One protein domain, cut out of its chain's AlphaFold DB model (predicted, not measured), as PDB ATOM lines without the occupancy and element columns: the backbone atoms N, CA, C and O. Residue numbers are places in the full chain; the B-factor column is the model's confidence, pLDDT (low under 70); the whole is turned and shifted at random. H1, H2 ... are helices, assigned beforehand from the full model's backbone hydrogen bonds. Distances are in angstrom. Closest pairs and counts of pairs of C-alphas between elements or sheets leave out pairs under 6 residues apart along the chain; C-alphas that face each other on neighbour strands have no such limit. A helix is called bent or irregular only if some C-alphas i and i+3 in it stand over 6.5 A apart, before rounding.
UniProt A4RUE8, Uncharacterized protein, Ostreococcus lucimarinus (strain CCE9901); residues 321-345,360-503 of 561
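What this domain is: This is residues 321 to 345 and 360 to 503 of the 561 residues of an uncharacterized protein of Ostreococcus lucimarinus (strain CCE9901) (UniProt A4RUE8). A compact body of helices is built along the long helix H7, with H5 packed beside it near the middle, H6 folded back from the start of H7 across H5, and H1 then H2 on another side of H5. Short H3 packs on the late part of H7, and the end of H8, residues 493 to 503, sticks out as a free arm. The printed part has 169 residues with eight named helices, H1 to H8 in chain order, and no named strand; the class is all helix. The whole is compact, with a radius of gyration of the C-alphas of 17.6 A, but elongated in outline, spanning 63 by 35 by 27 A.

Where its parts are: The longest helix, H7, covers residues 460 to 484 and 33.8 A, from C-alpha 460 at (196.460, 148.482, 307.837), with a kink of 41 degrees near residue 478. H8, residues 486 to 503, spans 25.3 A and ends at C-alpha 503 at (241.579, 110.032, 309.424). H5, residues 416 to 432, spans 24.5 A; H6, residues 440 to 454, 20.8 A; H2, residues 361 to 373, 20.3 A. H1, residues 324 to 335, spans 16.5 A from C-alpha 324 at (202.753, 132.619, 327.167). H3 is residues 378 to 384, and H4 is residues 392 to 395. H2 and H7 are only just irregular: C-alphas 366 and 369 are 6.8 A apart, C-alphas 479 and 482 7.0 A.

How they stand to each other: H7 is the hub, touching H1, H3, H5 and H6. It runs the same way as H5 at a shallow tilt of 27 degrees; their closest C-alphas, of Val 431 and Arg 477, are 4.3 A apart. H6 and H7 form a helical hairpin and only just touch, with 3 pairs of C-alphas within 8 A, the closest those of Glu 453 and Lys 463 at 6.1 A. H6 touches H5 at a steep tilt of 55 degrees, closest at C-alphas 422 and 445, 5.8 A. H1 touches H5 at C-alphas 331 and 424, 5.8 A, and H2 at C-alphas 332 and 368, also 5.8 A. Residues 479 to 484 of H7 touch H3, about perpendicular at 86 degrees, closest at C-alphas 378 and 480, 5.5 A. H4 is close to H5 but not clearly touching, with C-alphas 393 and 429 at 7.6 A; H8 stands likewise to H7, with C-alphas 483 and 489 at 6.3 A. Every O i to N i+4 pair is within hydrogen-bond range in H1, H3, H5, H6 and H8, against 19 of 21 in H7 and 3 of 9 in H2, where 7 of 10 O i to N i+3 pairs are; H4 is too short for such a pair.

The domain as a whole: The C-alphas of Ser 457 and Leu 503, the two farthest apart, are 64.1 A apart. Residues 346 to 359 are not printed, and C-alphas 345 and 360 stand 20.1 A apart across the cut. The link from H4 to H5, residues 396 to 415, is long. Mean pLDDT of the printed part is 73.0; 63 residues are under 70, among them 394 to 414 and 481 to 503.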
ATOM      1  N   PRO A 321     204.107 124.271 328.846       79.81
ATOM      2  CA  PRO A 321     203.715 124.688 327.495       79.81
ATOM      3  C   PRO A 321     202.637 125.780 327.455       79.81
ATOM      4  O   PRO A 321     202.382 126.374 326.408       79.81
ATOM      5  N   THR A 322     201.970 126.052 328.577       77.06
ATOM      6  CA  THR A 322     200.984 127.130 328.726       77.06
ATOM      7  C   THR A 322     201.612 128.489 329.043       77.06
ATOM      8  O   THR A 322     200.896 129.489 329.015       77.06
ATOM      9  N   ASN A 323     202.920 128.563 329.316       79.62
ATOM     10  CA  ASN A 323     203.599 129.805 329.681       79.62
ATOM     11  C   ASN A 323     203.756 130.738 328.465       79.62
ATOM     12  O   ASN A 323     204.746 130.684 327.734       79.62
ATOM     13  N   LYS A 324     202.772 131.624 328.257       80.94
ATOM     14  CA  LYS A 324     202.753 132.619 327.167       80.94
ATOM     15  C   LYS A 324     204.065 133.411 327.089       80.94
ATOM     16  O   LYS A 324     204.563 133.649 325.992       80.94
ATOM     17  N   ARG A 325     204.627 133.807 328.234       83.62
ATOM     18  CA  ARG A 325     205.821 134.658 328.309       83.62
ATOM     19  C   ARG A 325     207.041 133.957 327.722       83.62
ATOM     20  O   ARG A 325     207.692 134.524 326.850       83.62
ATOM     21  N   ALA A 326     207.293 132.707 328.109       87.00
ATOM     22  CA  ALA A 326     208.397 131.916 327.563       87.00
ATOM     23  C   ALA A 326     208.285 131.753 326.035       87.00
ATOM     24  O   ALA A 326     209.259 131.938 325.306       87.00
ATOM     25  N   TRP A 327     207.073 131.507 325.532       88.06
ATOM     26  CA  TRP A 327     206.796 131.426 324.096       88.06
ATOM     27  C   TRP A 327     207.060 132.747 323.357       88.06
ATOM     28  O   TRP A 327     207.686 132.744 322.293       88.06
ATOM     29  N   VAL A 328     206.624 133.883 323.913       88.19
ATOM     30  CA  VAL A 328     206.896 135.211 323.338       88.19
ATOM     31  C   VAL A 328     208.397 135.507 323.357       88.19
ATOM     32  O   VAL A 328     208.934 135.902 322.328       88.19
ATOM     33  N   MET A 329     209.097 135.247 324.465       90.62
ATOM     34  CA  MET A 329     210.552 135.423 324.565       90.62
ATOM     35  C   MET A 329     211.298 134.578 323.527       90.62
ATOM     36  O   MET A 329     212.209 135.087 322.877       90.62
ATOM     37  N   LEU A 330     210.879 133.324 323.314       92.62
ATOM     38  CA  LEU A 330     211.445 132.453 322.283       92.62
ATOM     39  C   LEU A 330     211.261 133.050 320.884       92.62
ATOM     40  O   LEU A 330     212.226 133.189 320.135       92.62
ATOM     41  N   ALA A 331     210.038 133.447 320.529       91.81
ATOM     42  CA  ALA A 331     209.762 134.031 319.219       91.81
ATOM     43  C   ALA A 331     210.509 135.360 319.000       91.81
ATOM     44  O   ALA A 331     211.065 135.583 317.919       91.81
ATOM     45  N   THR A 332     210.581 136.212 320.027       92.00
ATOM     46  CA  THR A 332     211.350 137.463 320.014       92.00
ATOM     47  C   THR A 332     212.841 137.195 319.846       92.00
ATOM     48  O   THR A 332     213.489 137.864 319.050       92.00
ATOM     49  N   MET A 333     213.391 136.193 320.526       92.31
ATOM     50  CA  MET A 333     214.804 135.832 320.416       92.31
ATOM     51  C   MET A 333     215.164 135.288 319.026       92.31
ATOM     52  O   MET A 333     216.229 135.588 318.490       92.31
ATOM     53  N   LEU A 334     214.252 134.540 318.401       91.75
ATOM     54  CA  LEU A 334     214.449 133.997 317.056       91.75
ATOM     55  C   LEU A 334     214.344 135.057 315.954       91.75
ATOM     56  O   LEU A 334     215.008 134.927 314.924       91.75
ATOM     57  N   THR A 335     213.499 136.077 316.137       90.75
ATOM     58  CA  THR A 335     213.127 137.011 315.058       90.75
ATOM     59  C   THR A 335     213.560 138.456 315.281       90.75
ATOM     60  O   THR A 335     213.866 139.139 314.308       90.75
ATOM     61  N   GLY A 336     213.632 138.919 316.528       88.62
ATOM     62  CA  GLY A 336     213.850 140.321 316.890       88.62
ATOM     63  C   GLY A 336     212.633 141.226 316.684       88.62
ATOM     64  O   GLY A 336     212.770 142.448 316.657       88.62
ATOM     65  N   ILE A 337     211.440 140.653 316.513       88.62
ATOM     66  CA  ILE A 337     210.209 141.421 316.298       88.62
ATOM     67  C   ILE A 337     209.700 141.964 317.638       88.62
ATOM     68  O   ILE A 337     209.523 141.210 318.592       88.62
ATOM     69  N   LYS A 338     209.432 143.272 317.685       85.56
ATOM     70  CA  LYS A 338     208.765 143.955 318.805       85.56
ATOM     71  C   LYS A 338     207.248 143.764 318.718       85.56
ATOM     72  O   LYS A 338     206.708 143.678 317.620       85.56
ATOM     73  N   GLY A 339     206.553 143.736 319.850       77.50
ATOM     74  CA  GLY A 339     205.093 143.719 319.915       77.50
ATOM     75  C   GLY A 339     204.464 142.345 319.681       77.50
ATOM     76  O   GLY A 339     203.264 142.261 319.435       77.50
ATOM     77  N   LEU A 340     205.225 141.246 319.763       79.62
ATOM     78  CA  LEU A 340     204.667 139.894 319.595       79.62
ATOM     79  C   LEU A 340     203.661 139.530 320.698       79.62
ATOM     80  O   LEU A 340     202.680 138.841 320.418       79.62
ATOM     81  N   GLY A 341     203.881 140.019 321.923       70.56
ATOM     82  CA  GLY A 341     202.968 139.847 323.058       70.56
ATOM     83  C   GLY A 341     201.734 140.756 323.025       70.56
ATOM     84  O   GLY A 341     200.793 140.520 323.787       70.56
ATOM     85  N   ILE A 342     201.717 141.752 322.127       68.88
ATOM     86  CA  ILE A 342     200.707 142.809 322.036       68.88
ATOM     87  C   ILE A 342     199.849 142.594 320.783       68.88
ATOM     88  O   ILE A 342     200.328 142.342 319.674       68.88
ATOM     89  N   THR A 343     198.534 142.728 320.922       56.19
ATOM     90  CA  THR A 343     197.649 142.749 319.757       56.19
ATOM     91  C   THR A 343     197.506 144.159 319.214       56.19
ATOM     92  O   THR A 343     196.793 144.977 319.787       56.19
ATOM     93  N   HIS A 344     198.128 144.422 318.065       50.88
ATOM     94  CA  HIS A 344     197.776 145.547 317.198       50.88
ATOM     95  C   HIS A 344     196.368 145.323 316.619       50.88
ATOM     96  O   HIS A 344     196.217 144.827 315.506       50.88
ATOM     97  N   THR A 345     195.329 145.599 317.400       42.41
ATOM     98  CA  THR A 345     193.943 145.689 316.922       42.41
ATOM     99  C   THR A 345     193.374 147.016 317.396       42.41
ATOM    100  O   THR A 345     193.408 147.256 318.598       42.41
ATOM    101  N   ASP A 360     206.036 143.928 332.438       51.41
ATOM    102  CA  ASP A 360     206.947 142.881 331.983       51.41
ATOM    103  C   ASP A 360     206.891 142.587 330.464       51.41
ATOM    104  O   ASP A 360     207.935 142.322 329.863       51.41
ATOM    105  N   ASP A 361     205.725 142.657 329.799       56.50
ATOM    106  CA  ASP A 361     205.608 142.394 328.347       56.50
ATOM    107  C   ASP A 361     206.334 143.491 327.532       56.50
ATOM    108  O   ASP A 361     206.948 143.218 326.495       56.50
ATOM    109  N   LEU A 362     206.366 144.728 328.050       59.41
ATOM    110  CA  LEU A 362     207.135 145.842 327.479       59.41
ATOM    111  C   LEU A 362     208.651 145.657 327.634       59.41
ATOM    112  O   LEU A 362     209.434 146.240 326.880       59.41
ATOM    113  N   GLU A 363     209.102 144.876 328.616       66.56
ATOM    114  CA  GLU A 363     210.525 144.597 328.806       66.56
ATOM    115  C   GLU A 363     211.056 143.543 327.835       66.56
ATOM    116  O   GLU A 363     212.222 143.625 327.431       66.56
ATOM    117  N   VAL A 364     210.209 142.607 327.392       75.06
ATOM    118  CA  VAL A 364     210.566 141.667 326.321       75.06
ATOM    119  C   VAL A 364     210.896 142.429 325.032       75.06
ATOM    120  O   VAL A 364     211.936 142.189 324.413       75.06
ATOM    121  N   ASP A 365     210.085 143.433 324.692       77.75
ATOM    122  CA  ASP A 365     210.249 144.260 323.491       77.75
ATOM    123  C   ASP A 365     211.522 145.118 323.489       77.75
ATOM    124  O   ASP A 365     212.107 145.364 322.428       77.75
ATOM    125  N   LYS A 366     212.003 145.549 324.663       74.44
ATOM    126  CA  LYS A 366     213.255 146.325 324.774       74.44
ATOM    127  C   LYS A 366     214.463 145.540 324.261       74.44
ATOM    128  O   LYS A 366     215.372 146.139 323.693       74.44
ATOM    129  N   ALA A 367     214.471 144.219 324.433       74.50
ATOM    130  CA  ALA A 367     215.573 143.365 323.995       74.50
ATOM    131  C   ALA A 367     215.457 142.918 322.529       74.50
ATOM    132  O   ALA A 367     216.450 142.489 321.944       74.50
ATOM    133  N   ALA A 368     214.275 143.031 321.914       83.69
ATOM    134  CA  ALA A 368     214.022 142.552 320.554       83.69
ATOM    135  C   ALA A 368     214.980 143.163 319.514       83.69
ATOM    136  O   ALA A 368     215.441 142.475 318.606       83.69
ATOM    137  N   GLU A 369     215.349 144.435 319.686       82.56
ATOM    138  CA  GLU A 369     216.261 145.152 318.784       82.56
ATOM    139  C   GLU A 369     217.651 144.514 318.706       82.56
ATOM    140  O   GLU A 369     218.254 144.458 317.636       82.56
ATOM    141  N   MET A 370     218.126 143.945 319.817       84.62
ATOM    142  CA  MET A 370     219.390 143.217 319.849       84.62
ATOM    143  C   MET A 370     219.360 142.008 318.910       84.62
ATOM    144  O   MET A 370     220.314 141.789 318.169       84.62
ATOM    145  N   PHE A 371     218.264 141.247 318.923       87.62
ATOM    146  CA  PHE A 371     218.086 140.058 318.086       87.62
ATOM    147  C   PHE A 371     217.710 140.403 316.643       87.62
ATOM    148  O   PHE A 371     217.926 139.598 315.736       87.62
ATOM    149  N   ALA A 372     217.160 141.597 316.404       85.75
ATOM    150  CA  ALA A 372     216.929 142.108 315.060       85.75
ATOM    151  C   ALA A 372     218.268 142.390 314.359       85.75
ATOM    152  O   ALA A 372     218.504 141.868 313.265       85.75
ATOM    153  N   CYS A 373     219.150 143.149 315.022       83.88
ATOM    154  CA  CYS A 373     220.448 143.572 314.492       83.88
ATOM    155  C   CYS A 373     221.493 142.452 314.491       83.88
ATOM    156  O   CYS A 373     222.238 142.304 313.525       83.88
ATOM    157  N   ASN A 374     221.547 141.663 315.564       84.81
ATOM    158  CA  ASN A 374     222.499 140.575 315.731       84.81
ATOM    159  C   ASN A 374     221.728 139.287 316.085       84.81
ATOM    160  O   ASN A 374     221.412 139.075 317.261       84.81
ATOM    161  N   PRO A 375     221.381 138.460 315.083       86.75
ATOM    162  CA  PRO A 375     220.614 137.231 315.276       86.75
ATOM    163  C   PRO A 375     221.382 136.227 316.140       86.75
ATOM    164  O   PRO A 375     222.596 136.334 316.287       86.75
ATOM    165  N   VAL A 376     220.681 135.245 316.705       87.31
ATOM    166  CA  VAL A 376     221.334 134.147 317.436       87.31
ATOM    167  C   VAL A 376     222.164 133.309 316.465       87.31
ATOM    168  O   VAL A 376     221.714 133.045 315.349       87.31
ATOM    169  N   ASP A 377     223.355 132.875 316.880       85.12
ATOM    170  CA  ASP A 377     224.233 132.110 316.000       85.12
ATOM    171  C   ASP A 377     223.630 130.743 315.642       85.12
ATOM    172  O   ASP A 377     223.006 130.061 316.458       85.12
ATOM    173  N   GLU A 378     223.874 130.298 314.407       82.44
ATOM    174  CA  GLU A 378     223.361 129.025 313.880       82.44
ATOM    175  C   GLU A 378     223.791 127.824 314.742       82.44
ATOM    176  O   GLU A 378     222.991 126.927 315.003       82.44
ATOM    177  N   ALA A 379     225.024 127.841 315.263       81.88
ATOM    178  CA  ALA A 379     225.535 126.803 316.158       81.88
ATOM    179  C   ALA A 379     224.773 126.746 317.493       81.88
ATOM    180  O   ALA A 379     224.541 125.659 318.023       81.88
ATOM    181  N   THR A 380     224.354 127.899 318.023       85.62
ATOM    182  CA  THR A 380     223.542 127.988 319.241       85.62
ATOM    183  C   THR A 380     222.144 127.431 318.992       85.62
ATOM    184  O   THR A 380     221.676 126.599 319.767       85.62
ATOM    185  N   ILE A 381     221.499 127.817 317.883       87.06
ATOM    186  CA  ILE A 381     220.192 127.266 317.489       87.06
ATOM    187  C   ILE A 381     220.270 125.746 317.342       87.06
ATOM    188  O   ILE A 381     219.428 125.043 317.893       87.06
ATOM    189  N   GLN A 382     221.292 125.238 316.650       79.44
ATOM    190  CA  GLN A 382     221.476 123.802 316.468       79.44
ATOM    191  C   GLN A 382     221.717 123.084 317.795       79.44
ATOM    192  O   GLN A 382     221.195 121.995 317.987       79.44
ATOM    193  N   HIS A 383     222.510 123.666 318.693       82.56
ATOM    194  CA  HIS A 383     222.793 123.048 319.979       82.56
ATOM    195  C   HIS A 383     221.530 122.888 320.831       82.56
ATOM    196  O   HIS A 383     221.366 121.868 321.489       82.56
ATOM    197  N   VAL A 384     220.645 123.888 320.825       84.25
ATOM    198  CA  VAL A 384     219.416 123.839 321.626       84.25
ATOM    199  C   VAL A 384     218.331 123.018 320.934       84.25
ATOM    200  O   VAL A 384     217.661 122.227 321.585       84.25
ATOM    201  N   PHE A 385     218.143 123.172 319.627       82.12
ATOM    202  CA  PHE A 385     217.074 122.517 318.866       82.12
ATOM    203  C   PHE A 385     217.607 121.373 317.998       82.12
ATOM    204  O   PHE A 385     217.324 121.295 316.800       82.12
ATOM    205  N   ASP A 386     218.401 120.495 318.605       72.31
ATOM    206  CA  ASP A 386     218.927 119.301 317.953       72.31
ATOM    207  C   ASP A 386     217.856 118.196 317.815       72.31
ATOM    208  O   ASP A 386     216.642 118.422 317.912       72.31
ATOM    209  N   ASP A 387     218.301 116.968 317.540       64.19
ATOM    210  CA  ASP A 387     217.418 115.819 317.353       64.19
ATOM    211  C   ASP A 387     216.528 115.536 318.582       64.19
ATOM    212  O   ASP A 387     215.460 114.939 318.430       64.19
ATOM    213  N   GLU A 388     216.895 116.034 319.768       67.44
ATOM    214  CA  GLU A 388     216.169 115.821 321.020       67.44
ATOM    215  C   GLU A 388     214.897 116.661 321.146       67.44
ATOM    216  O   GLU A 388     214.033 116.300 321.939       67.44
ATOM    217  N   ARG A 389     214.727 117.731 320.354       75.69
ATOM    218  CA  ARG A 389     213.516 118.584 320.361       75.69
ATOM    219  C   ARG A 389     212.646 118.431 319.115       75.69
ATOM    220  O   ARG A 389     211.634 119.111 318.959       75.69
ATOM    221  N   GLN A 390     212.959 117.474 318.240       73.25
ATOM    222  CA  GLN A 390     212.174 117.227 317.023       73.25
ATOM    223  C   GLN A 390     210.731 116.770 317.271       73.25
ATOM    224  O   GLN A 390     209.922 116.836 316.340       73.25
ATOM    225  N   TRP A 391     210.418 116.306 318.482       73.88
ATOM    226  CA  TRP A 391     209.086 115.875 318.906       73.88
ATOM    227  C   TRP A 391     208.148 117.044 319.247       73.88
ATOM    228  O   TRP A 391     206.944 116.831 319.365       73.88
ATOM    229  N   TRP A 392     208.661 118.274 319.394       80.62
ATOM    230  CA  TRP A 392     207.860 119.452 319.749       80.62
ATOM    231  C   TRP A 392     206.623 119.644 318.853       80.62
ATOM    232  O   TRP A 392     205.530 119.734 319.421       80.62
ATOM    233  N   PRO A 393     206.749 119.665 317.501       72.00
ATOM    234  CA  PRO A 393     205.616 119.670 316.563       72.00
ATOM    235  C   PRO A 393     204.531 118.656 316.944       72.00
ATOM    236  O   PRO A 393     203.361 119.005 317.106       72.00
ATOM    237  N   ASP A 394     204.967 117.428 317.229       67.88
ATOM    238  CA  ASP A 394     204.091 116.282 317.384       67.88
ATOM    239  C   ASP A 394     203.383 116.194 318.741       67.88
ATOM    240  O   ASP A 394     202.306 115.601 318.801       67.88
ATOM    241  N   THR A 395     203.941 116.790 319.800       69.75
ATOM    242  CA  THR A 395     203.402 116.684 321.168       69.75
ATOM    243  C   THR A 395     202.926 118.028 321.711       69.75
ATOM    244  O   THR A 395     201.776 118.137 322.140       69.75
ATOM    245  N   LEU A 396     203.762 119.074 321.678       69.25
ATOM    246  CA  LEU A 396     203.441 120.366 322.302       69.25
ATOM    247  C   LEU A 396     202.339 121.109 321.548       69.25
ATOM    248  O   LEU A 396     201.471 121.729 322.161       69.25
ATOM    249  N   PHE A 397     202.331 121.010 320.217       65.31
ATOM    250  CA  PHE A 397     201.322 121.680 319.399       65.31
ATOM    251  C   PHE A 397     200.056 120.838 319.172       65.31
ATOM    252  O   PHE A 397     199.058 121.402 318.715       65.31
ATOM    253  N   LYS A 398     200.069 119.539 319.534       58.62
ATOM    254  CA  LYS A 398     198.902 118.633 319.507       58.62
ATOM    255  C   LYS A 398     198.144 118.551 320.847       58.62
ATOM    256  O   LYS A 398     196.922 118.487 320.831       58.62
ATOM    257  N   LYS A 399     198.818 118.606 322.012       48.78
ATOM    258  CA  LYS A 399     198.199 118.388 323.350       48.78
ATOM    259  C   LYS A 399     197.234 119.479 323.857       48.78
ATOM    260  O   LYS A 399     196.608 119.291 324.894       48.78
ATOM    261  N   LYS A 400     197.060 120.608 323.160       49.22
ATOM    262  CA  LYS A 400     196.110 121.670 323.573       49.22
ATOM    263  C   LYS A 400     194.641 121.363 323.216       49.22
ATOM    264  O   LYS A 400     193.791 122.237 323.374       49.22
ATOM    265  N   ASP A 401     194.340 120.142 322.770       42.59
ATOM    266  CA  ASP A 401     193.024 119.756 322.250       42.59
ATOM    267  C   ASP A 401     191.975 119.347 323.305       42.59
ATOM    268  O   ASP A 401     190.791 119.327 322.981       42.59
ATOM    269  N   GLU A 402     192.334 119.128 324.575       41.59
ATOM    270  CA  GLU A 402     191.363 118.577 325.545       41.59
ATOM    271  C   GLU A 402     190.584 119.612 326.373       41.59
ATOM    272  O   GLU A 402     189.491 119.306 326.847       41.59
ATOM    273  N   LYS A 403     191.076 120.852 326.527       39.97
ATOM    274  CA  LYS A 403     190.351 121.906 327.280       39.97
ATOM    275  C   LYS A 403     190.062 123.204 326.531       39.97
ATOM    276  O   LYS A 403     189.382 124.056 327.090       39.97
ATOM    277  N   ALA A 404     190.510 123.331 325.283       54.41
ATOM    278  CA  ALA A 404     189.889 124.131 324.223       54.41
ATOM    279  C   ALA A 404     190.868 124.259 323.057       54.41
ATOM    280  O   ALA A 404     191.942 124.852 323.201       54.41
ATOM    281  N   PRO A 405     190.439 123.853 321.860       46.38
ATOM    282  CA  PRO A 405     190.752 124.700 320.729       46.38
ATOM    283  C   PRO A 405     189.609 124.715 319.732       46.38
ATOM    284  O   PRO A 405     189.149 123.694 319.228       46.38
ATOM    285  N   LEU A 406     189.215 125.942 319.421       43.06
ATOM    286  CA  LEU A 406     188.523 126.356 318.214       43.06
ATOM    287  C   LEU A 406     188.574 125.294 317.105       43.06
ATOM    288  O   LEU A 406     189.664 124.939 316.627       43.06
ATOM    289  N   LYS A 407     187.411 124.830 316.656       44.03
ATOM    290  CA  LYS A 407     187.306 123.878 315.544       44.03
ATOM    291  C   LYS A 407     187.560 124.603 314.218       44.03
ATOM    292  O   LYS A 407     187.325 125.805 314.077       44.03
ATOM    293  N   VAL A 408     188.114 123.902 313.230       40.66
ATOM    294  CA  VAL A 408     188.205 124.428 311.855       40.66
ATOM    295  C   VAL A 408     186.772 124.628 311.345       40.66
ATOM    296  O   VAL A 408     186.003 123.675 311.336       40.66
ATOM    297  N   GLY A 409     186.405 125.866 310.987       44.34
ATOM    298  CA  GLY A 409     185.047 126.237 310.556       44.34
ATOM    299  C   GLY A 409     184.255 127.118 311.532       44.34
ATOM    300  O   GLY A 409     183.181 127.593 311.172       44.34
ATOM    301  N   GLU A 410     184.761 127.396 312.739       48.84
ATOM    302  CA  GLU A 410     184.105 128.351 313.642       48.84
ATOM    303  C   GLU A 410     184.264 129.802 313.161       48.84
ATOM    304  O   GLU A 410     185.370 130.324 313.039       48.84
ATOM    305  N   ILE A 411     183.130 130.480 312.962       51.97
ATOM    306  CA  ILE A 411     183.005 131.886 312.526       51.97
ATOM    307  C   ILE A 411     183.252 132.855 313.710       51.97
ATOM    308  O   ILE A 411     182.827 134.010 313.709       51.97
ATOM    309  N   ARG A 412     183.930 132.416 314.777       64.50
ATOM    310  CA  ARG A 412     184.190 133.267 315.946       64.50
ATOM    311  C   ARG A 412     185.377 134.190 315.674       64.50
ATOM    312  O   ARG A 412     186.391 133.768 315.119       64.50
ATOM    313  N   ARG A 413     185.283 135.459 316.091       63.25
ATOM    314  CA  ARG A 413     186.453 136.350 316.156       63.25
ATOM    315  C   ARG A 413     187.427 135.784 317.205       63.25
ATOM    316  O   ARG A 413     186.990 135.583 318.341       63.25
ATOM    317  N   PRO A 414     188.699 135.517 316.855       66.69
ATOM    318  CA  PRO A 414     189.672 135.053 317.830       66.69
ATOM    319  C   PRO A 414     189.945 136.141 318.874       66.69
ATOM    320  O   PRO A 414     189.913 137.336 318.562       66.69
ATOM    321  N   SER A 415     190.183 135.730 320.116       71.38
ATOM    322  CA  SER A 415     190.561 136.617 321.215       71.38
ATOM    323  C   SER A 415     191.941 137.233 320.970       71.38
ATOM    324  O   SER A 415     192.741 136.728 320.176       71.38
ATOM    325  N   LYS A 416     192.246 138.323 321.686       71.81
ATOM    326  CA  LYS A 416     193.569 138.962 321.623       71.81
ATOM    327  C   LYS A 416     194.688 137.949 321.939       71.81
ATOM    328  O   LYS A 416     195.689 137.867 321.232       71.81
ATOM    329  N   GLU A 417     194.476 137.110 322.947       73.19
ATOM    330  CA  GLU A 417     195.432 136.079 323.353       73.19
ATOM    331  C   GLU A 417     195.616 134.982 322.291       73.19
ATOM    332  O   GLU A 417     196.741 134.573 322.005       73.19
ATOM    333  N   GLU A 418     194.532 134.544 321.644       74.94
ATOM    334  CA  GLU A 418     194.590 133.549 320.565       74.94
ATOM    335  C   GLU A 418     195.435 134.048 319.382       74.94
ATOM    336  O   GLU A 418     196.205 133.277 318.810       74.94
ATOM    337  N   ILE A 419     195.355 135.340 319.047       77.50
ATOM    338  CA  ILE A 419     196.171 135.955 317.986       77.50
ATOM    339  C   ILE A 419     197.665 135.902 318.334       77.50
ATOM    340  O   ILE A 419     198.479 135.578 317.466       77.50
ATOM    341  N   VAL A 420     198.035 136.188 319.588       80.88
ATOM    342  CA  VAL A 420     199.433 136.101 320.052       80.88
ATOM    343  C   VAL A 420     199.955 134.672 319.901       80.88
ATOM    344  O   VAL A 420     201.001 134.460 319.288       80.88
ATOM    345  N   TRP A 421     199.191 133.682 320.372       81.75
ATOM    346  CA  TRP A 421     199.552 132.270 320.235       81.75
ATOM    347  C   TRP A 421     199.708 131.837 318.774       81.75
ATOM    348  O   TRP A 421     200.671 131.146 318.446       81.75
ATOM    349  N   LEU A 422     198.806 132.262 317.882       81.81
ATOM    350  CA  LEU A 422     198.905 131.961 316.449       81.81
ATOM    351  C   LEU A 422     200.197 132.522 315.837       81.81
ATOM    352  O   LEU A 422     200.895 131.799 315.129       81.81
ATOM    353  N   ARG A 423     200.545 133.779 316.139       85.88
ATOM    354  CA  ARG A 423     201.771 134.426 315.638       85.88
ATOM    355  C   ARG A 423     203.032 133.728 316.140       85.88
ATOM    356  O   ARG A 423     203.924 133.431 315.348       85.88
ATOM    357  N   VAL A 424     203.095 133.442 317.439       87.38
ATOM    358  CA  VAL A 424     204.253 132.790 318.063       87.38
ATOM    359  C   VAL A 424     204.439 131.368 317.533       87.38
ATOM    360  O   VAL A 424     205.545 131.004 317.131       87.38
ATOM    361  N   HIS A 425     203.363 130.582 317.450       86.19
ATOM    362  CA  HIS A 425     203.422 129.239 316.875       86.19
ATOM    363  C   HIS A 425     203.848 129.263 315.407       86.19
ATOM    364  O   HIS A 425     204.685 128.455 315.014       86.19
ATOM    365  N   TYR A 426     203.323 130.202 314.610       87.06
ATOM    366  CA  TYR A 426     203.739 130.371 313.219       87.06
ATOM    367  C   TYR A 426     205.249 130.620 313.118       87.06
ATOM    368  O   TYR A 426     205.936 129.903 312.393       87.06
ATOM    369  N   ILE A 427     205.784 131.576 313.888       90.12
ATOM    370  CA  ILE A 427     207.223 131.884 313.905       90.12
ATOM    371  C   ILE A 427     208.038 130.630 314.220       90.12
ATOM    372  O   ILE A 427     208.972 130.304 313.494       90.12
ATOM    373  N   ILE A 428     207.674 129.909 315.276       88.12
ATOM    374  CA  ILE A 428     208.461 128.770 315.753       88.12
ATOM    375  C   ILE A 428     208.422 127.610 314.763       88.12
ATOM    376  O   ILE A 428     209.466 127.039 314.456       88.12
ATOM    377  N   MET A 429     207.252 127.301 314.202       84.62
ATOM    378  CA  MET A 429     207.126 126.263 313.179       84.62
ATOM    379  C   MET A 429     207.917 126.613 311.913       84.62
ATOM    380  O   MET A 429     208.614 125.754 311.377       84.62
ATOM    381  N   VAL A 430     207.860 127.868 311.452       86.31
ATOM    382  CA  VAL A 430     208.576 128.309 310.243       86.31
ATOM    383  C   VAL A 430     210.086 128.325 310.450       86.31
ATOM    384  O   VAL A 430     210.819 127.888 309.563       86.31
ATOM    385  N   VAL A 431     210.552 128.849 311.585       87.56
ATOM    386  CA  VAL A 431     211.974 129.102 311.836       87.56
ATOM    387  C   VAL A 431     212.708 127.838 312.283       87.56
ATOM    388  O   VAL A 431     213.773 127.550 311.744       87.56
ATOM    389  N   LEU A 432     212.156 127.085 313.241       85.44
ATOM    390  CA  LEU A 432     212.843 125.940 313.855       85.44
ATOM    391  C   LEU A 432     212.519 124.599 313.191       85.44
ATOM    392  O   LEU A 432     213.338 123.684 313.235       85.44
ATOM    393  N   TYR A 433     211.360 124.476 312.539       79.81
ATOM    394  CA  TYR A 433     210.908 123.213 311.944       79.81
ATOM    395  C   TYR A 433     210.586 123.336 310.441       79.81
ATOM    396  O   TYR A 433     209.518 122.895 309.991       79.81
ATOM    397  N   PRO A 434     211.507 123.892 309.621       71.38
ATOM    398  CA  PRO A 434     211.297 123.985 308.184       71.38
ATOM    399  C   PRO A 434     211.167 122.587 307.572       71.38
ATOM    400  O   PRO A 434     211.962 121.693 307.848       71.38
ATOM    401  N   GLY A 435     210.161 122.377 306.725       61.81
ATOM    402  CA  GLY A 435     209.948 121.077 306.077       61.81
ATOM    403  C   GLY A 435     209.066 120.085 306.851       61.81
ATOM    404  O   GLY A 435     208.697 119.065 306.273       61.81
ATOM    405  N   LYS A 436     208.582 120.432 308.059       62.50
ATOM    406  CA  LYS A 436     207.393 119.805 308.681       62.50
ATOM    407  C   LYS A 436     206.029 120.531 308.450       62.50
ATOM    408  O   LYS A 436     205.092 120.262 309.199       62.50
ATOM    409  N   PRO A 437     205.813 121.404 307.430       51.97
ATOM    410  CA  PRO A 437     204.549 122.139 307.255       51.97
ATOM    411  C   PRO A 437     203.366 121.250 306.820       51.97
ATOM    412  O   PRO A 437     202.250 121.729 306.625       51.97
ATOM    413  N   THR A 438     203.585 119.947 306.640       50.84
ATOM    414  CA  THR A 438     202.536 118.954 306.387       50.84
ATOM    415  C   THR A 438     201.712 118.606 307.624       50.84
ATOM    416  O   THR A 438     200.685 117.945 307.479       50.84
ATOM    417  N   GLU A 439     202.095 119.067 308.816       63.19
ATOM    418  CA  GLU A 439     201.305 118.843 310.020       63.19
ATOM    419  C   GLU A 439     200.008 119.669 309.987       63.19
ATOM    420  O   GLU A 439     200.018 120.877 309.732       63.19
ATOM    421  N   ALA A 440     198.866 119.018 310.239       66.06
ATOM    422  CA  ALA A 440     197.539 119.638 310.168       66.06
ATOM    423  C   ALA A 440     197.441 120.934 310.996       66.06
ATOM    424  O   ALA A 440     196.751 121.879 310.607       66.06
ATOM    425  N   ARG A 441     198.192 121.004 312.102       70.00
ATOM    426  CA  ARG A 441     198.259 122.171 312.980       70.00
ATOM    427  C   ARG A 441     198.936 123.379 312.334       70.00
ATOM    428  O   ARG A 441     198.421 124.483 312.484       70.00
ATOM    429  N   TYR A 442     200.029 123.197 311.593       72.56
ATOM    430  CA  TYR A 442     200.691 124.298 310.882       72.56
ATOM    431  C   TYR A 442     199.738 124.940 309.870       72.56
ATOM    432  O   TYR A 442     199.514 126.150 309.907       72.56
ATOM    433  N   ARG A 443     199.077 124.116 309.045       73.31
ATOM    434  CA  ARG A 443     198.075 124.589 308.074       73.31
ATOM    435  C   ARG A 443     196.913 125.305 308.753       73.31
ATOM    436  O   ARG A 443     196.419 126.298 308.236       73.31
ATOM    437  N   GLN A 444     196.483 124.820 309.919       75.12
ATOM    438  CA  GLN A 444     195.434 125.466 310.706       75.12
ATOM    439  C   GLN A 444     195.866 126.846 311.216       75.12
ATOM    440  O   GLN A 444     195.067 127.781 311.183       75.12
ATOM    441  N   VAL A 445     197.103 126.980 311.706       77.25
ATOM    442  CA  VAL A 445     197.650 128.261 312.177       77.25
ATOM    443  C   VAL A 445     197.767 129.249 311.016       77.25
ATOM    444  O   VAL A 445     197.278 130.371 311.127       77.25
ATOM    445  N   GLU A 446     198.345 128.816 309.896       79.69
ATOM    446  CA  GLU A 446     198.523 129.631 308.690       79.69
ATOM    447  C   GLU A 446     197.176 130.092 308.117       79.69
ATOM    448  O   GLU A 446     196.935 131.295 308.018       79.69
ATOM    449  N   ALA A 447     196.238 129.167 307.884       77.06
ATOM    450  CA  ALA A 447     194.911 129.491 307.358       77.06
ATOM    451  C   ALA A 447     194.124 130.454 308.265       77.06
ATOM    452  O   ALA A 447     193.322 131.252 307.783       77.06
ATOM    453  N   ARG A 448     194.338 130.405 309.586       76.12
ATOM    454  CA  ARG A 448     193.704 131.341 310.525       76.12
ATOM    455  C   ARG A 448     194.310 132.728 310.471       76.12
ATOM    456  O   ARG A 448     193.557 133.698 310.509       76.12
ATOM    457  N   LEU A 449     195.635 132.829 310.398       78.88
ATOM    458  CA  LEU A 449     196.295 134.120 310.223       78.88
ATOM    459  C   LEU A 449     195.847 134.765 308.905       78.88
ATOM    460  O   LEU A 449     195.449 135.928 308.924       78.88
ATOM    461  N   ASP A 450     195.788 133.984 307.821       81.38
ATOM    462  CA  ASP A 450     195.278 134.420 306.515       81.38
ATOM    463  C   ASP A 450     193.809 134.866 306.597       81.38
ATOM    464  O   ASP A 450     193.444 135.928 306.092       81.38
ATOM    465  N   TYR A 451     192.957 134.100 307.286       78.38
ATOM    466  CA  TYR A 451     191.550 134.455 307.474       78.38
ATOM    467  C   TYR A 451     191.383 135.783 308.219       78.38
ATOM    468  O   TYR A 451     190.593 136.626 307.790       78.38
ATOM    469  N   ILE A 452     192.127 136.002 309.309       75.06
ATOM    470  CA  ILE A 452     192.068 137.258 310.072       75.06
ATOM    471  C   ILE A 452     192.525 138.428 309.194       75.06
ATOM    472  O   ILE A 452     191.884 139.475 309.195       75.06
ATOM    473  N   GLU A 453     193.593 138.238 308.420       76.38
ATOM    474  CA  GLU A 453     194.143 139.233 307.495       76.38
ATOM    475  C   GLU A 453     193.177 139.580 306.343       76.38
ATOM    476  O   GLU A 453     193.097 140.738 305.922       76.38
ATOM    477  N   SER A 454     192.403 138.597 305.871       74.12
ATOM    478  CA  SER A 454     191.434 138.744 304.776       74.12
ATOM    479  C   SER A 454     190.176 139.534 305.148       74.12
ATOM    480  O   SER A 454     189.470 140.010 304.260       74.12
ATOM    481  N   LYS A 455     189.883 139.705 306.446       73.25
ATOM    482  CA  LYS A 455     188.714 140.478 306.877       73.25
ATOM    483  C   LYS A 455     188.883 141.951 306.511       73.25
ATOM    484  O   LYS A 455     189.923 142.555 306.769       73.25
ATOM    485  N   GLU A 456     187.821 142.559 305.987       56.97
ATOM    486  CA  GLU A 456     187.787 144.000 305.690       56.97
ATOM    487  C   GLU A 456     188.033 144.863 306.937       56.97
ATOM    488  O   GLU A 456     188.620 145.934 306.839       56.97
ATOM    489  N   SER A 457     187.667 144.361 308.121       62.88
ATOM    490  CA  SER A 457     187.901 145.018 309.409       62.88
ATOM    491  C   SER A 457     189.348 144.927 309.915       62.88
ATOM    492  O   SER A 457     189.631 145.404 311.009       62.88
ATOM    493  N   ALA A 458     190.258 144.246 309.213       64.69
ATOM    494  CA  ALA A 458     191.655 144.172 309.629       64.69
ATOM    495  C   ALA A 458     192.377 145.486 309.300       64.69
ATOM    496  O   ALA A 458     192.467 145.880 308.132       64.69
ATOM    497  N   SER A 459     192.909 146.148 310.331       73.56
ATOM    498  CA  SER A 459     193.601 147.431 310.191       73.56
ATOM    499  C   SER A 459     194.839 147.322 309.287       73.56
ATOM    500  O   SER A 459     195.440 146.252 309.135       73.56
ATOM    501  N   LYS A 460     195.252 148.442 308.680       79.31
ATOM    502  CA  LYS A 460     196.460 148.482 307.837       79.31
ATOM    503  C   LYS A 460     197.709 148.115 308.641       79.31
ATOM    504  O   LYS A 460     198.580 147.416 308.132       79.31
ATOM    505  N   GLU A 461     197.757 148.527 309.904       76.19
ATOM    506  CA  GLU A 461     198.831 148.234 310.854       76.19
ATOM    507  C   GLU A 461     198.905 146.735 311.159       76.19
ATOM    508  O   GLU A 461     199.994 146.165 311.155       76.19
ATOM    509  N   TYR A 462     197.760 146.065 311.343       78.56
ATOM    510  CA  TYR A 462     197.721 144.614 311.534       78.56
ATOM    511  C   TYR A 462     198.285 143.865 310.319       78.56
ATOM    512  O   TYR A 462     199.072 142.928 310.483       78.56
ATOM    513  N   LYS A 463     197.894 144.268 309.102       80.75
ATOM    514  CA  LYS A 463     198.374 143.650 307.853       80.75
ATOM    515  C   LYS A 463     199.874 143.870 307.668       80.75
ATOM    516  O   LYS A 463     200.602 142.916 307.412       80.75
ATOM    517  N   ALA A 464     200.350 145.095 307.892       83.38
ATOM    518  CA  ALA A 464     201.773 145.425 307.830       83.38
ATOM    519  C   ALA A 464     202.599 144.613 308.844       83.38
ATOM    520  O   ALA A 464     203.634 144.051 308.492       83.38
ATOM    521  N   PHE A 465     202.113 144.487 310.081       83.44
ATOM    522  CA  PHE A 465     202.780 143.694 311.113       83.44
ATOM    523  C   PHE A 465     202.777 142.193 310.792       83.44
ATOM    524  O   PHE A 465     203.777 141.501 310.982       83.44
ATOM    525  N   SER A 466     201.670 141.676 310.254       84.38
ATOM    526  CA  SER A 466     201.576 140.276 309.822       84.38
ATOM    527  C   SER A 466     202.537 139.982 308.666       84.38
ATOM    528  O   SER A 466     203.231 138.966 308.700       84.38
ATOM    529  N   ALA A 467     202.656 140.892 307.694       86.88
ATOM    530  CA  ALA A 467     203.648 140.798 306.623       86.88
ATOM    531  C   ALA A 467     205.084 140.803 307.180       86.88
ATOM    532  O   ALA A 467     205.868 139.910 306.858       86.88
ATOM    533  N   GLN A 468     205.396 141.718 308.107       89.75
ATOM    534  CA  GLN A 468     206.697 141.775 308.784       89.75
ATOM    535  C   GLN A 468     207.047 140.455 309.487       89.75
ATOM    536  O   GLN A 468     208.184 139.988 309.375       89.75
ATOM    537  N   ILE A 469     206.091 139.834 310.189       89.81
ATOM    538  CA  ILE A 469     206.282 138.518 310.816       89.81
ATOM    539  C   ILE A 469     206.653 137.470 309.770       89.81
ATOM    540  O   ILE A 469     207.625 136.736 309.962       89.81
ATOM    541  N   ARG A 470     205.909 137.389 308.661       90.00
ATOM    542  CA  ARG A 470     206.157 136.376 307.625       90.00
ATOM    543  C   ARG A 470     207.510 136.566 306.952       90.00
ATOM    544  O   ARG A 470     208.223 135.578 306.776       90.00
ATOM    545  N   ASP A 471     207.868 137.798 306.610       91.75
ATOM    546  CA  ASP A 471     209.121 138.104 305.919       91.75
ATOM    547  C   ASP A 471     210.330 137.859 306.824       91.75
ATOM    548  O   ASP A 471     211.279 137.177 306.430       91.75
ATOM    549  N   THR A 472     210.259 138.307 308.081       91.31
ATOM    550  CA  THR A 472     211.326 138.084 309.065       91.31
ATOM    551  C   THR A 472     211.477 136.597 309.386       91.31
ATOM    552  O   THR A 472     212.596 136.085 309.391       91.31
ATOM    553  N   ALA A 473     210.377 135.867 309.605       89.81
ATOM    554  CA  ALA A 473     210.427 134.434 309.897       89.81
ATOM    555  C   ALA A 473     211.013 133.632 308.726       89.81
ATOM    556  O   ALA A 473     211.830 132.743 308.950       89.81
ATOM    557  N   LYS A 474     210.665 133.968 307.474       88.00
ATOM    558  CA  LYS A 474     211.285 133.360 306.284       88.00
ATOM    559  C   LYS A 474     212.778 133.676 306.202       88.00
ATOM    560  O   LYS A 474     213.570 132.760 306.012       88.00
ATOM    561  N   GLY A 475     213.172 134.932 306.422       87.81
ATOM    562  CA  GLY A 475     214.585 135.321 306.443       87.81
ATOM    563  C   GLY A 475     215.391 134.575 307.515       87.81
ATOM    564  O   GLY A 475     216.493 134.102 307.249       87.81
ATOM    565  N   ARG A 476     214.822 134.402 308.716       88.56
ATOM    566  CA  ARG A 476     215.433 133.643 309.822       88.56
ATOM    567  C   ARG A 476     215.478 132.144 309.555       88.56
ATOM    568  O   ARG A 476     216.493 131.511 309.818       88.56
ATOM    569  N   ARG A 477     214.419 131.584 308.974       86.19
ATOM    570  CA  ARG A 477     214.409 130.201 308.496       86.19
ATOM    571  C   ARG A 477     215.528 129.964 307.494       86.19
ATOM    572  O   ARG A 477     216.202 128.955 307.591       86.19
ATOM    573  N   ASP A 478     215.735 130.857 306.535       83.50
ATOM    574  CA  ASP A 478     216.768 130.661 305.516       83.50
ATOM    575  C   ASP A 478     218.181 130.832 306.112       83.50
ATOM    576  O   ASP A 478     219.118 130.148 305.692       83.50
ATOM    577  N   LEU A 479     218.317 131.679 307.142       83.69
ATOM    578  CA  LEU A 479     219.541 131.845 307.928       83.69
ATOM    579  C   LEU A 479     219.912 130.568 308.699       83.69
ATOM    580  O   LEU A 479     221.047 130.116 308.578       83.69
ATOM    581  N   TYR A 480     218.969 129.975 309.439       81.88
ATOM    582  CA  TYR A 480     219.195 128.773 310.264       81.88
ATOM    583  C   TYR A 480     218.983 127.449 309.498       81.88
ATOM    584  O   TYR A 480     219.379 126.366 309.927       81.88
ATOM    585  N   GLY A 481     218.325 127.510 308.341       63.69
ATOM    586  CA  GLY A 481     217.816 126.360 307.592       63.69
ATOM    587  C   GLY A 481     218.874 125.584 306.818       63.69
ATOM    588  O   GLY A 481     218.580 124.500 306.311       63.69
ATOM    589  N   ARG A 482     220.116 126.080 306.736       59.09
ATOM    590  CA  ARG A 482     221.229 125.295 306.182       59.09
ATOM    591  C   ARG A 482     221.501 124.039 307.015       59.09
ATOM    592  O   ARG A 482     221.853 123.024 306.415       59.09
ATOM    593  N   MET A 483     221.229 124.079 308.322       54.75
ATOM    594  CA  MET A 483     221.470 122.975 309.258       54.75
ATOM    595  C   MET A 483     220.213 122.299 309.829       54.75
ATOM    596  O   MET A 483     220.305 121.175 310.318       54.75
ATOM    597  N   LEU A 484     219.029 122.912 309.729       55.91
ATOM    598  CA  LEU A 484     217.771 122.308 310.203       55.91
ATOM    599  C   LEU A 484     217.116 121.346 309.188       55.91
ATOM    600  O   LEU A 484     216.201 120.609 309.549       55.91
ATOM    601  N   ASP A 485     217.609 121.268 307.947       57.94
ATOM    602  CA  ASP A 485     217.139 120.314 306.928       57.94
ATOM    603  C   ASP A 485     217.647 118.880 307.227       57.94
ATOM    604  O   ASP A 485     218.861 118.639 307.191       57.94
ATOM    605  N   PRO A 486     216.762 117.899 307.506       53.59
ATOM    606  CA  PRO A 486     217.151 116.516 307.802       53.59
ATOM    607  C   PRO A 486     217.997 115.859 306.701       53.59
ATOM    608  O   PRO A 486     218.882 115.051 306.996       53.59
ATOM    609  N   ALA A 487     217.770 116.213 305.430       54.19
ATOM    610  CA  ALA A 487     218.500 115.644 304.298       54.19
ATOM    611  C   ALA A 487     219.938 116.178 304.221       54.19
ATOM    612  O   ALA A 487     220.877 115.419 303.950       54.19
ATOM    613  N   LYS A 488     220.133 117.469 304.516       55.22
ATOM    614  CA  LYS A 488     221.469 118.075 304.623       55.22
ATOM    615  C   LYS A 488     222.200 117.611 305.879       55.22
ATOM    616  O   LYS A 488     223.383 117.293 305.777       55.22
ATOM    617  N   ARG A 489     221.497 117.437 307.007       53.12
ATOM    618  CA  ARG A 489     222.046 116.828 308.233       53.12
ATOM    619  C   ARG A 489     222.586 115.432 307.974       53.12
ATOM    620  O   ARG A 489     223.768 115.199 308.198       53.12
ATOM    621  N   ALA A 490     221.780 114.532 307.407       54.34
ATOM    622  CA  ALA A 490     222.217 113.173 307.085       54.34
ATOM    623  C   ALA A 490     223.418 113.153 306.117       54.34
ATOM    624  O   ALA A 490     224.316 112.312 306.245       54.34
ATOM    625  N   ALA A 491     223.468 114.089 305.165       57.72
ATOM    626  CA  ALA A 491     224.604 114.255 304.265       57.72
ATOM    627  C   ALA A 491     225.869 114.724 305.007       57.72
ATOM    628  O   ALA A 491     226.935 114.138 304.807       57.72
ATOM    629  N   GLU A 492     225.770 115.705 305.904       56.12
ATOM    630  CA  GLU A 492     226.892 116.196 306.711       56.12
ATOM    631  C   GLU A 492     227.380 115.178 307.742       56.12
ATOM    632  O   GLU A 492     228.588 114.964 307.842       56.12
ATOM    633  N   THR A 493     226.491 114.463 308.442       58.34
ATOM    634  CA  THR A 493     226.892 113.377 309.355       58.34
ATOM    635  C   THR A 493     227.619 112.274 308.589       58.34
ATOM    636  O   THR A 493     228.612 111.720 309.062       58.34
ATOM    637  N   ARG A 494     227.175 111.975 307.359       61.38
ATOM    638  CA  ARG A 494     227.833 111.011 306.468       61.38
ATOM    639  C   ARG A 494     229.188 111.517 305.969       61.38
ATOM    640  O   ARG A 494     230.115 110.715 305.848       61.38
ATOM    641  N   ILE A 495     229.327 112.815 305.698       67.69
ATOM    642  CA  ILE A 495     230.603 113.449 305.333       67.69
ATOM    643  C   ILE A 495     231.566 113.445 306.525       67.69
ATOM    644  O   ILE A 495     232.723 113.065 306.354       67.69
ATOM    645  N   ARG A 496     231.097 113.779 307.733       64.81
ATOM    646  CA  ARG A 496     231.882 113.770 308.975       64.81
ATOM    647  C   ARG A 496     232.367 112.366 309.322       64.81
ATOM    648  O   ARG A 496     233.570 112.177 309.448       64.81
ATOM    649  N   ARG A 497     231.482 111.361 309.295       65.94
ATOM    650  CA  ARG A 497     231.852 109.942 309.463       65.94
ATOM    651  C   ARG A 497     232.826 109.453 308.391       65.94
ATOM    652  O   ARG A 497     233.716 108.664 308.681       65.94
ATOM    653  N   LYS A 498     232.692 109.911 307.138       67.12
ATOM    654  CA  LYS A 498     233.677 109.620 306.078       67.12
ATOM    655  C   LYS A 498     235.021 110.299 306.336       67.12
ATOM    656  O   LYS A 498     236.042 109.736 305.958       67.12
ATOM    657  N   LYS A 499     235.032 111.494 306.924       69.56
ATOM    658  CA  LYS A 499     236.248 112.242 307.257       69.56
ATOM    659  C   LYS A 499     236.965 111.618 308.458       69.56
ATOM    660  O   LYS A 499     238.167 111.418 308.365       69.56
ATOM    661  N   GLU A 500     236.230 111.224 309.496       67.00
ATOM    662  CA  GLU A 500     236.731 110.447 310.642       67.00
ATOM    663  C   GLU A 500     237.281 109.093 310.190       67.00
ATOM    664  O   GLU A 500     238.449 108.813 310.429       67.00
ATOM    665  N   LYS A 501     236.534 108.326 309.383       67.19
ATOM    666  CA  LYS A 501     237.056 107.076 308.803       67.19
ATOM    667  C   LYS A 501     238.289 107.286 307.929       67.19
ATOM    668  O   LYS A 501     239.154 106.423 307.896       67.19
ATOM    669  N   ARG A 502     238.390 108.403 307.199       58.50
ATOM    670  CA  ARG A 502     239.581 108.751 306.398       58.50
ATOM    671  C   ARG A 502     240.776 109.172 307.250       58.50
ATOM    672  O   ARG A 502     241.897 108.992 306.800       58.50
ATOM    673  N   LEU A 503     240.542 109.725 308.437       59.44
ATOM    674  CA  LEU A 503     241.579 110.032 309.424       59.44
ATOM    675  C   LEU A 503     242.037 108.765 310.163       59.44
ATOM    676  O   LEU A 503     243.224 108.623 310.417       59.44
TER     677      LEU A 503